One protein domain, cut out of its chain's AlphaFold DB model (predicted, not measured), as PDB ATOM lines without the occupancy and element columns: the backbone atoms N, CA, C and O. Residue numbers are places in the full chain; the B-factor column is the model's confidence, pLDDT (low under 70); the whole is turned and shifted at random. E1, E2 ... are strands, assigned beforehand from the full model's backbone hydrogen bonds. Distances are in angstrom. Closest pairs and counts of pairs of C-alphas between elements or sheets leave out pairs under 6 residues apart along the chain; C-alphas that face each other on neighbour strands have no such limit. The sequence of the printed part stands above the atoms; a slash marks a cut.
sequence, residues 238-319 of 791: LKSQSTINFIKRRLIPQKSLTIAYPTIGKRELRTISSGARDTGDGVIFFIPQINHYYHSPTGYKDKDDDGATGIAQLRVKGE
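AT A GLANCE: This is residues 238 to 319 of the 791 residues of an uncharacterized protein of Nonlabens spongiae (UniProt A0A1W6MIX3). A single sheet of five strands is curled like part of a barrel and bent back on itself, with E2 and E1 as one leaf, E4 and E3 as the other, and E5 as the hinge. The long unnamed stretch of residues 265 to 282 runs from one edge strand, E2, to the other, E3, and a short pairing ties it to each. The printed part has 82 residues, with no named helix and five named strands, E1 to E5 along the chain; the sheet's order is E2 E1 E5 E4 E3, all antiparallel. The class is all strand, though only 34 of the 82 residues are in named elements. The whole is compact, with a radius of gyration of the C-alphas of 12.0 A and spans of 37 by 26 by 18 A.

IN THESE COORDINATES: E1, residues 243 to 250, begins with C-alpha 243 at (48.380, -20.614, -35.387) and is 23.2 A long. E2, residues 258 to 264, is 19.4 A long. E3, residues 283 to 287, begins with C-alpha 283 at (36.842, -24.875, -41.348), and E4 holds residues 292 to 296. E5, residues 309 to 317, measures 23.2 A and ends with C-alpha 317 at (52.243, -21.395, -46.365).

HOW THE PARTS SIT: The sheet is strongly twisted, and its edge strands are E2 and E3. E1 and E2 form a hairpin, with N 247 and O 261 2.9 A apart, within hydrogen-bond range. E1 is antiparallel to E5 at 129 degrees, with N 312 and O 244 at 2.8 A. E5 pairs in a staggered way, with E1 over residues 309 to 313 and with E4 over residues 313 to 317. E3, E4 and E5 form a meander, each strand the antiparallel neighbour of the one before. In the hairpin of E3 and E4, N 285 and O 294 are 2.8 A apart; in that of E4 and E5, N 313 and O 295 are 2.8 A apart. Across the fold, the closest C-alphas of E2 and E3 are those of Pro 262 and Phe 285, 7.4 A apart. E1 and E3 are apart, as are E2 and E4. Residues 267 to 268 pair antiparallel with residues 263 to 264 of E2, and residues 277 to 278 with residues 283 to 284 of E3.

THE WHOLE: The two C-alphas farthest apart, those of Ser 240 and Gln 254, are 38.3 A apart. The printed part has no cut. The links E2 to E3, 18 residues, and E4 to E5, 12 residues, are long; E3 to E4 is tight. The mean pLDDT of the printed part is 77.0, and the model's confidence is under 70 in residues 251 to 258, 270 to 276 and 300 to 307.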
ATOM      1  N   LEU A 238      51.700 -12.449 -38.299       84.94
ATOM      2  CA  LEU A 238      51.076 -13.679 -38.795       84.94
ATOM      3  C   LEU A 238      51.961 -14.485 -39.761       84.94
ATOM      4  O   LEU A 238      51.898 -15.711 -39.739       84.94
ATOM      5  N   LYS A 239      52.833 -13.857 -40.570       85.81
ATOM      6  CA  LYS A 239      53.754 -14.581 -41.483       85.81
ATOM      7  C   LYS A 239      54.648 -15.600 -40.764       85.81
ATOM      8  O   LYS A 239      55.112 -16.573 -41.376       85.81
ATOM      9  N   SER A 240      54.928 -15.348 -39.487       82.12
ATOM     10  CA  SER A 240      55.783 -16.178 -38.636       82.12
ATOM     11  C   SER A 240      55.011 -17.122 -37.708       82.12
ATOM     12  O   SER A 240      55.610 -18.038 -37.147       82.12
ATOM     13  N   GLN A 241      53.700 -16.927 -37.549       86.12
ATOM     14  CA  GLN A 241      52.883 -17.702 -36.620       86.12
ATOM     15  C   GLN A 241      52.364 -18.988 -37.266       86.12
ATOM     16  O   GLN A 241      51.914 -19.004 -38.409       86.12
ATOM     17  N   SER A 242      52.400 -20.081 -36.505       88.88
ATOM     18  CA  SER A 242      51.842 -21.377 -36.907       88.88
ATOM     19  C   SER A 242      50.365 -21.534 -36.547       88.88
ATOM     20  O   SER A 242      49.773 -22.563 -36.857       88.88
ATOM     21  N   THR A 243      49.765 -20.559 -35.864       91.12
ATOM     22  CA  THR A 243      48.380 -20.614 -35.387       91.12
ATOM     23  C   THR A 243      47.726 -19.244 -35.437       91.12
ATOM     24  O   THR A 243      48.397 -18.233 -35.226       91.12
ATOM     25  N   ILE A 244      46.410 -19.222 -35.627       90.00
ATOM     26  CA  ILE A 244      45.572 -18.027 -35.518       90.00
ATOM     27  C   ILE A 244      44.349 -18.342 -34.653       90.00
ATOM     28  O   ILE A 244      43.822 -19.454 -34.699       90.00
ATOM     29  N   ASN A 245      43.908 -17.380 -33.848       89.19
ATOM     30  CA  ASN A 245      42.682 -17.531 -33.073       89.19
ATOM     31  C   ASN A 245      41.464 -17.304 -33.976       89.19
ATOM     32  O   ASN A 245      41.566 -16.661 -35.020       89.19
ATOM     33  N   PHE A 246      40.307 -17.822 -33.584       86.38
ATOM     34  CA  PHE A 246      39.040 -17.493 -34.224       86.38
ATOM     35  C   PHE A 246      37.909 -17.432 -33.200       86.38
ATOM     36  O   PHE A 246      37.999 -18.024 -32.122       86.38
ATOM     37  N   ILE A 247      36.835 -16.740 -33.562       81.94
ATOM     38  CA  ILE A 247      35.588 -16.684 -32.797       81.94
ATOM     39  C   ILE A 247      34.399 -17.021 -33.696       81.94
ATOM     40  O   ILE A 247      34.428 -16.736 -34.895       81.94
ATOM     41  N   LYS A 248      33.346 -17.609 -33.137       79.19
ATOM     42  CA  LYS A 248      32.098 -17.907 -33.849       79.19
ATOM     43  C   LYS A 248      31.047 -16.827 -33.574       79.19
ATOM     44  O   LYS A 248      30.787 -16.501 -32.418       79.19
ATOM     45  N   ARG A 249      30.433 -16.265 -34.623       72.88
ATOM     46  CA  ARG A 249      29.318 -15.302 -34.506       72.88
ATOM     47  C   ARG A 249      28.205 -15.594 -35.506       72.88
ATOM     48  O   ARG A 249      28.488 -15.972 -36.645       72.88
ATOM     49  N   ARG A 250      26.950 -15.334 -35.122       70.12
ATOM     50  CA  ARG A 250      25.823 -15.301 -36.067       70.12
ATOM     51  C   ARG A 250      26.028 -14.199 -37.091       70.12
ATOM     52  O   ARG A 250      26.253 -13.048 -36.724       70.12
ATOM     53  N   LEU A 251      25.883 -14.540 -38.371       60.97
ATOM     54  CA  LEU A 251      25.885 -13.539 -39.439       60.97
ATOM     55  C   LEU A 251      24.645 -12.635 -39.348       60.97
ATOM     56  O   LEU A 251      24.720 -11.445 -39.630       60.97
ATOM     57  N   ILE A 252      23.502 -13.212 -38.966       61.22
ATOM     58  CA  ILE A 252      22.230 -12.511 -38.770       61.22
ATOM     59  C   ILE A 252      21.635 -13.042 -37.460       61.22
ATOM     60  O   ILE A 252      21.409 -14.248 -37.391       61.22
ATOM     61  N   PRO A 253      21.346 -12.201 -36.447       55.88
ATOM     62  CA  PRO A 253      20.884 -12.653 -35.126       55.88
ATOM     63  C   PRO A 253      19.684 -13.616 -35.160       55.88
ATOM     64  O   PRO A 253      19.567 -14.506 -34.320       55.88
ATOM     65  N   GLN A 254      18.825 -13.459 -36.173       54.97
ATOM     66  CA  GLN A 254      17.592 -14.222 -36.395       54.97
ATOM     67  C   GLN A 254      17.771 -15.479 -37.271       54.97
ATOM     68  O   GLN A 254      16.824 -16.244 -37.428       54.97
ATOM     69  N   LYS A 255      18.950 -15.707 -37.872       55.53
ATOM     70  CA  LYS A 255      19.239 -16.912 -38.671       55.53
ATOM     71  C   LYS A 255      20.203 -17.828 -37.920       55.53
ATOM     72  O   LYS A 255      21.147 -17.359 -37.298       55.53
ATOM     73  N   SER A 256      20.035 -19.137 -38.084       59.31
ATOM     74  CA  SER A 256      20.887 -20.200 -37.521       59.31
ATOM     75  C   SER A 256      22.279 -20.319 -38.172       59.31
ATOM     76  O   SER A 256      22.902 -21.377 -38.129       59.31
ATOM     77  N   LEU A 257      22.764 -19.265 -38.839       60.56
ATOM     78  CA  LEU A 257      24.038 -19.294 -39.555       60.56
ATOM     79  C   LEU A 257      25.139 -18.635 -38.724       60.56
ATOM     80  O   LEU A 257      25.313 -17.413 -38.764       60.56
ATOM     81  N   THR A 258      25.924 -19.469 -38.053       68.44
ATOM     82  CA  THR A 258      27.136 -19.068 -37.334       68.44
ATOM     83  C   THR A 258      28.360 -19.197 -38.247       68.44
ATOM     84  O   THR A 258      28.499 -20.151 -39.020       68.44
ATOM     85  N   ILE A 259      29.237 -18.192 -38.235       70.38
ATOM     86  CA  ILE A 259      30.455 -18.118 -39.051       70.38
ATOM     87  C   ILE A 259      31.656 -17.947 -38.126       70.38
ATOM     88  O   ILE A 259      31.615 -17.169 -37.174       70.38
ATOM     89  N   ALA A 260      32.732 -18.677 -38.416       79.06
ATOM     90  CA  ALA A 260      34.011 -18.496 -37.749       79.06
ATOM     91  C   ALA A 260      34.779 -17.315 -38.370       79.06
ATOM     92  O   ALA A 260      34.979 -17.269 -39.585       79.06
ATOM     93  N   TYR A 261      35.246 -16.398 -37.527       79.56
ATOM     94  CA  TYR A 261      36.036 -15.226 -37.892       79.56
ATOM     95  C   TYR A 261      37.436 -15.347 -37.291       79.56
ATOM     96  O   TYR A 261      37.544 -15.452 -36.067       79.56
ATOM     97  N   PRO A 262      38.508 -15.334 -38.101       84.25
ATOM     98  CA  PRO A 262      39.859 -15.325 -37.567       84.25
ATOM     99  C   PRO A 262      40.144 -14.000 -36.848       84.25
ATOM    100  O   PRO A 262      39.641 -12.944 -37.244       84.25
ATOM    101  N   THR A 263      40.959 -14.055 -35.797       83.00
ATOM    102  CA  THR A 263      41.307 -12.901 -34.966       83.00
ATOM    103  C   THR A 263      42.814 -12.759 -34.771       83.00
ATOM    104  O   THR A 263      43.565 -13.737 -34.723       83.00
ATOM    105  N   ILE A 264      43.260 -11.511 -34.630       78.94
ATOM    106  CA  ILE A 264      44.625 -11.152 -34.237       78.94
ATOM    107  C   ILE A 264      44.524 -10.396 -32.915       78.94
ATOM    108  O   ILE A 264      44.021  -9.274 -32.853       78.94
ATOM    109  N   GLY A 265      44.947 -11.040 -31.826       76.31
ATOM    110  CA  GLY A 265      44.644 -10.542 -30.484       76.31
ATOM    111  C   GLY A 265      43.129 -10.516 -30.257       76.31
ATOM    112  O   GLY A 265      42.481 -11.557 -30.344       76.31
ATOM    113  N   LYS A 266      42.575  -9.327 -29.986       71.00
ATOM    114  CA  LYS A 266      41.127  -9.095 -29.831       71.00
ATOM    115  C   LYS A 266      40.442  -8.583 -31.112       71.00
ATOM    116  O   LYS A 266      39.232  -8.385 -31.102       71.00
ATOM    117  N   ARG A 267      41.192  -8.353 -32.200       77.69
ATOM    118  CA  ARG A 267      40.682  -7.761 -33.450       77.69
ATOM    119  C   ARG A 267      40.187  -8.842 -34.407       77.69
ATOM    120  O   ARG A 267      40.917  -9.789 -34.697       77.69
ATOM    121  N   GLU A 268      38.963  -8.699 -34.903       77.81
ATOM    122  CA  GLU A 268      38.350  -9.614 -35.874       77.81
ATOM    123  C   GLU A 268      38.720  -9.233 -37.314       77.81
ATOM    124  O   GLU A 268      38.581  -8.080 -37.713       77.81
ATOM    125  N   LEU A 269      39.114 -10.209 -38.136       75.44
ATOM    126  CA  LEU A 269      39.454  -9.995 -39.549       75.44
ATOM    127  C   LEU A 269      38.203 -10.046 -40.451       75.44
ATOM    128  O   LEU A 269      38.106 -10.884 -41.349       75.44
ATOM    129  N   ARG A 270      37.220  -9.170 -40.196       62.31
ATOM    130  CA  ARG A 270      35.851  -9.240 -40.767       62.31
ATOM    131  C   ARG A 270      35.763  -9.144 -42.293       62.31
ATOM    132  O   ARG A 270      34.832  -9.685 -42.881       62.31
ATOM    133  N   THR A 271      36.718  -8.482 -42.930       58.47
ATOM    134  CA  THR A 271      36.680  -8.097 -44.356       58.47
ATOM    135  C   THR A 271      37.806  -8.717 -45.182       58.47
ATOM    136  O   THR A 271      37.726  -8.780 -46.405       58.47
ATOM    137  N   ILE A 272      38.855  -9.201 -44.518       55.28
ATOM    138  CA  ILE A 272      40.048  -9.764 -45.154       55.28
ATOM    139  C   ILE A 272      39.925 -11.264 -45.400       55.28
ATOM    140  O   ILE A 272      40.531 -11.793 -46.334       55.28
ATOM    141  N   SER A 273      39.142 -11.971 -44.587       50.41
ATOM    142  CA  SER A 273      38.918 -13.384 -44.834       50.41
ATOM    143  C   SER A 273      37.985 -13.539 -46.030       50.41
ATOM    144  O   SER A 273      36.786 -13.270 -45.930       50.41
ATOM    145  N   SER A 274      38.482 -14.080 -47.140       51.56
ATOM    146  CA  SER A 274      37.640 -14.731 -48.144       51.56
ATOM    147  C   SER A 274      37.101 -16.064 -47.595       51.56
ATOM    148  O   SER A 274      37.261 -17.118 -48.194       51.56
ATOM    149  N   GLY A 275      36.402 -15.974 -46.459       57.50
ATOM    150  CA  GLY A 275      35.527 -16.958 -45.844       57.50
ATOM    151  C   GLY A 275      36.204 -18.151 -45.184       57.50
ATOM    152  O   GLY A 275      36.912 -18.920 -45.821       57.50
ATOM    153  N   ALA A 276      35.838 -18.377 -43.926       68.50
ATOM    154  CA  ALA A 276      35.691 -19.723 -43.392       68.50
ATOM    155  C   ALA A 276      34.952 -20.611 -44.417       68.50
ATOM    156  O   ALA A 276      33.777 -20.360 -44.723       68.50
ATOM    157  N   ARG A 277      35.617 -21.630 -44.975       80.12
ATOM    158  CA  ARG A 277      34.952 -22.657 -45.796       80.12
ATOM    159  C   ARG A 277      34.863 -23.954 -45.037       80.12
ATOM    160  O   ARG A 277      35.836 -24.389 -44.434       80.12
ATOM    161  N   ASP A 278      33.687 -24.553 -45.111       78.75
ATOM    162  CA  ASP A 278      33.444 -25.857 -44.530       78.75
ATOM    163  C   ASP A 278      34.248 -26.921 -45.281       78.75
ATOM    164  O   ASP A 278      34.067 -27.156 -46.487       78.75
ATOM    165  N   THR A 279      35.153 -27.563 -44.555       79.56
ATOM    166  CA  THR A 279      35.905 -28.691 -45.076       79.56
ATOM    167  C   THR A 279      35.137 -29.995 -44.923       79.56
ATOM    168  O   THR A 279      35.381 -30.883 -45.720       79.56
ATOM    169  N   GLY A 280      34.103 -30.078 -44.081       77.31
ATOM    170  CA  GLY A 280      33.307 -31.269 -43.745       77.31
ATOM    171  C   GLY A 280      33.632 -31.821 -42.353       77.31
ATOM    172  O   GLY A 280      32.801 -32.464 -41.726       77.31
ATOM    173  N   ASP A 281      34.829 -31.525 -41.866       80.69
ATOM    174  CA  ASP A 281      35.402 -31.920 -40.576       80.69
ATOM    175  C   ASP A 281      35.993 -30.719 -39.818       80.69
ATOM    176  O   ASP A 281      36.783 -30.870 -38.887       80.69
ATOM    177  N   GLY A 282      35.657 -29.508 -40.262       84.56
ATOM    178  CA  GLY A 282      36.236 -28.277 -39.763       84.56
ATOM    179  C   GLY A 282      36.036 -27.116 -40.724       84.56
ATOM    180  O   GLY A 282      35.164 -27.122 -41.596       84.56
ATOM    181  N   VAL A 283      36.862 -26.093 -40.548       85.19
ATOM    182  CA  VAL A 283      36.842 -24.875 -41.348       85.19
ATOM    183  C   VAL A 283      38.249 -24.493 -41.773       85.19
ATOM    184  O   VAL A 283      39.184 -24.516 -40.973       85.19
ATOM    185  N   ILE A 284      38.385 -24.081 -43.029       87.06
ATOM    186  CA  ILE A 284      39.605 -23.484 -43.567       87.06
ATOM    187  C   ILE A 284      39.466 -21.960 -43.667       87.06
ATOM    188  O   ILE A 284      38.432 -21.447 -44.096       87.06
ATOM    189  N   PHE A 285      40.524 -21.245 -43.294       87.69
ATOM    190  CA  PHE A 285      40.671 -19.800 -43.419       87.69
ATOM    191  C   PHE A 285      41.814 -19.500 -44.380       87.69
ATOM    192  O   PHE A 285      42.906 -20.043 -44.224       87.69
ATOM    193  N   PHE A 286      41.586 -18.601 -45.330       88.38
ATOM    194  CA  PHE A 286      42.646 -18.044 -46.163       88.38
ATOM    195  C   PHE A 286      42.878 -16.584 -45.781       88.38
ATOM    196  O   PHE A 286      41.917 -15.817 -45.701       88.38
ATOM    197  N   ILE A 287      44.141 -16.212 -45.553       87.12
ATOM    198  CA  ILE A 287      44.555 -14.829 -45.289       87.12
ATOM    199  C   ILE A 287      45.333 -14.312 -46.512       87.12
ATOM    200  O   ILE A 287      46.521 -14.633 -46.648       87.12
ATOM    201  N   PRO A 288      44.697 -13.526 -47.406       81.94
ATOM    202  CA  PRO A 288      45.283 -13.106 -48.682       81.94
ATOM    203  C   PRO A 288      46.611 -12.352 -48.570       81.94
ATOM    204  O   PRO A 288      47.510 -12.563 -49.371       81.94
ATOM    205  N   GLN A 289      46.775 -11.507 -47.554       81.88
ATOM    206  CA  GLN A 289      47.932 -10.615 -47.385       81.88
ATOM    207  C   GLN A 289      49.228 -11.382 -47.113       81.88
ATOM    208  O   GLN A 289      50.320 -10.839 -47.272       81.88
ATOM    209  N   ILE A 290      49.112 -12.638 -46.682       86.00
ATOM    210  CA  ILE A 290      50.249 -13.514 -46.399       86.00
ATOM    211  C   ILE A 290      50.209 -14.808 -47.221       86.00
ATOM    212  O   ILE A 290      51.152 -15.583 -47.137       86.00
ATOM    213  N   ASN A 291      49.159 -15.046 -48.019       86.94
ATOM    214  CA  ASN A 291      48.917 -16.292 -48.759       86.94
ATOM    215  C   ASN A 291      49.006 -17.547 -47.872       86.94
ATOM    216  O   ASN A 291      49.683 -18.519 -48.199       86.94
ATOM    217  N   HIS A 292      48.387 -17.517 -46.692       89.81
ATOM    218  CA  HIS A 292      48.387 -18.659 -45.772       89.81
ATOM    219  C   HIS A 292      46.995 -19.273 -45.655       89.81
ATOM    220  O   HIS A 292      45.998 -18.551 -45.558       89.81
ATOM    221  N   TYR A 293      46.963 -20.602 -45.561       90.56
ATOM    222  CA  TYR A 293      45.779 -21.377 -45.216       90.56
ATOM    223  C   TYR A 293      45.895 -21.935 -43.800       90.56
ATOM    224  O   TYR A 293      46.830 -22.677 -43.485       90.56
ATOM    225  N   TYR A 294      44.911 -21.620 -42.966       90.94
ATOM    226  CA  TYR A 294      44.752 -22.172 -41.626       90.94
ATOM    227  C   TYR A 294      43.548 -23.106 -41.599       90.94
ATOM    228  O   TYR A 294      42.548 -22.841 -42.257       90.94
ATOM    229  N   HIS A 295      43.615 -24.177 -40.820       89.56
ATOM    230  CA  HIS A 295      42.520 -25.125 -40.635       89.56
ATOM    231  C   HIS A 295      42.191 -25.262 -39.156       89.56
ATOM    232  O   HIS A 295      43.085 -25.379 -38.317       89.56
ATOM    233  N   SER A 296      40.903 -25.235 -38.843       88.81
ATOM    234  CA  SER A 296      40.381 -25.492 -37.509       88.81
ATOM    235  C   SER A 296      39.377 -26.641 -37.560       88.81
ATOM    236  O   SER A 296      38.303 -26.456 -38.139       88.81
ATOM    237  N   PRO A 297      39.657 -27.790 -36.922       81.19
ATOM    238  CA  PRO A 297      38.688 -28.879 -36.829       81.19
ATOM    239  C   PRO A 297      37.474 -28.497 -35.963       81.19
ATOM    240  O   PRO A 297      36.360 -28.944 -36.209       81.19
ATOM    241  N   THR A 298      37.647 -27.599 -34.987       77.56
ATOM    242  CA  THR A 298      36.568 -27.134 -34.093       77.56
ATOM    243  C   THR A 298      35.832 -25.901 -34.621       77.56
ATOM    244  O   THR A 298      34.869 -25.433 -34.015       77.56
ATOM    245  N   GLY A 299      36.245 -25.377 -35.780       73.19
ATOM    246  CA  GLY A 299      35.602 -24.246 -36.448       73.19
ATOM    247  C   GLY A 299      34.224 -24.562 -37.037       73.19
ATOM    248  O   GLY A 299      33.609 -23.665 -37.607       73.19
ATOM    249  N   TYR A 300      33.752 -25.808 -36.912       69.75
ATOM    250  CA  TYR A 300      32.503 -26.295 -37.494       69.75
ATOM    251  C   TYR A 300      31.289 -25.428 -37.119       69.75
ATOM    252  O   TYR A 300      31.178 -24.925 -35.995       69.75
ATOM    253  N   LYS A 301      30.388 -25.253 -38.092       64.12
ATOM    254  CA  LYS A 301      29.165 -24.450 -37.987       64.12
ATOM    255  C   LYS A 301      28.064 -25.250 -37.296       64.12
ATOM    256  O   LYS A 301      27.170 -25.761 -37.965       64.12
ATOM    257  N   ASP A 302      28.134 -25.367 -35.977       61.66
ATOM    258  CA  ASP A 302      26.930 -25.706 -35.221       61.66
ATOM    259  C   ASP A 302      26.078 -24.437 -35.051       61.66
ATOM    260  O   ASP A 302      26.609 -23.350 -34.820       61.66
ATOM    261  N   LYS A 303      24.763 -24.575 -35.223       57.44
ATOM    262  CA  LYS A 303      23.764 -23.499 -35.113       57.44
ATOM    263  C   LYS A 303      23.576 -23.011 -33.672       57.44
ATOM    264  O   LYS A 303      23.033 -21.925 -33.478       57.44
ATOM    265  N   ASP A 304      24.025 -23.808 -32.703       61.91
ATOM    266  CA  ASP A 304      23.813 -23.581 -31.272       61.91
ATOM    267  C   ASP A 304      25.095 -23.113 -30.538       61.91
ATOM    268  O   ASP A 304      25.056 -22.857 -29.338       61.91
ATOM    269  N   ASP A 305      26.224 -22.954 -31.248       64.69
ATOM    270  CA  ASP A 305      27.552 -22.648 -30.678       64.69
ATOM    271  C   ASP A 305      28.023 -21.211 -30.993       64.69
ATOM    272  O   ASP A 305      29.002 -20.973 -31.713       64.69
ATOM    273  N   ASP A 306      27.285 -20.222 -30.485       65.12
ATOM    274  CA  ASP A 306      27.635 -18.806 -30.627       65.12
ATOM    275  C   ASP A 306      28.588 -18.326 -29.536       65.12
ATOM    276  O   ASP A 306      28.416 -18.608 -28.355       65.12
ATOM    277  N   GLY A 307      29.584 -17.528 -29.923       65.81
ATOM    278  CA  GLY A 307      30.544 -16.952 -28.984       65.81
ATOM    279  C   GLY A 307      31.700 -17.883 -28.607       65.81
ATOM    280  O   GLY A 307      32.602 -17.449 -27.893       65.81
ATOM    281  N   ALA A 308      31.743 -19.116 -29.122       73.19
ATOM    282  CA  ALA A 308      32.884 -19.997 -28.909       73.19
ATOM    283  C   ALA A 308      34.154 -19.480 -29.595       73.19
ATOM    284  O   ALA A 308      34.152 -19.032 -30.749       73.19
ATOM    285  N   THR A 309      35.263 -19.582 -28.866       81.31
ATOM    286  CA  THR A 309      36.608 -19.232 -29.324       81.31
ATOM    287  C   THR A 309      37.421 -20.491 -29.603       81.31
ATOM    288  O   THR A 309      37.273 -21.487 -28.895       81.31
ATOM    289  N   GLY A 310      38.338 -20.450 -30.565       86.38
ATOM    290  CA  GLY A 310      39.245 -21.566 -30.824       86.38
ATOM    291  C   GLY A 310      40.538 -21.159 -31.521       86.38
ATOM    292  O   GLY A 310      40.786 -19.981 -31.777       86.38
ATOM    293  N   ILE A 311      41.367 -22.159 -31.831       88.19
ATOM    294  CA  ILE A 311      42.674 -21.986 -32.474       88.19
ATOM    295  C   ILE A 311      42.700 -22.783 -33.781       88.19
ATOM    296  O   ILE A 311      42.479 -23.992 -33.786       88.19
ATOM    297  N   ALA A 312      42.996 -22.107 -34.888       89.62
ATOM    298  CA  ALA A 312      43.245 -22.711 -36.190       89.62
ATOM    299  C   ALA A 312      44.756 -22.867 -36.418       89.62
ATOM    300  O   ALA A 312      45.537 -21.954 -36.133       89.62
ATOM    301  N   GLN A 313      45.179 -24.008 -36.955       91.69
ATOM    302  CA  GLN A 313      46.582 -24.305 -37.248       91.69
ATOM    303  C   GLN A 313      46.926 -23.968 -38.696       91.69
ATOM    304  O   GLN A 313      46.135 -24.221 -39.600       91.69
ATOM    305  N   LEU A 314      48.119 -23.428 -38.929       91.50
ATOM    306  CA  LEU A 314      48.664 -23.217 -40.265       91.50
ATOM    307  C   LEU A 314      48.863 -24.575 -40.946       91.50
ATOM    308  O   LEU A 314      49.526 -25.455 -40.399       91.50
ATOM    309  N   ARG A 315      48.309 -24.731 -42.147       90.25
ATOM    310  CA  ARG A 315      48.432 -25.959 -42.945       90.25
ATOM    311  C   ARG A 315      49.275 -25.757 -44.188       90.25
ATOM    312  O   ARG A 315      50.113 -26.598 -44.484       90.25
ATOM    313  N   VAL A 316      49.076 -24.640 -44.884       89.75
ATOM    314  CA  VAL A 316      49.806 -24.329 -46.118       89.75
ATOM    315  C   VAL A 316      50.279 -22.883 -46.086       89.75
ATOM    316  O   VAL A 316      49.517 -21.976 -45.742       89.75
ATOM    317  N   LYS A 317      51.553 -22.680 -46.427       90.31
ATOM    318  CA  LYS A 317      52.243 -21.395 -46.365       90.31
ATOM    319  C   LYS A 317      52.617 -20.915 -47.766       90.31
ATOM    320  O   LYS A 317      53.337 -21.617 -48.458       90.31
ATOM    321  N   GLY A 318      52.231 -19.688 -48.110       86.75
ATOM    322  CA  GLY A 318      52.676 -18.995 -49.322       86.75
ATOM    323  C   GLY A 318      51.923 -19.375 -50.596       86.75
ATOM    324  O   GLY A 318      52.282 -18.891 -51.662       86.75
ATOM    325  N   GLU A 319      50.878 -20.190 -50.488       88.69
ATOM    326  CA  GLU A 319      50.156 -20.737 -51.633       88.69
ATOM    327  C   GLU A 319      48.824 -20.028 -51.847       88.69
ATOM    328  O   GLU A 319      48.150 -19.621 -50.898       88.69
TER     329      GLU A 319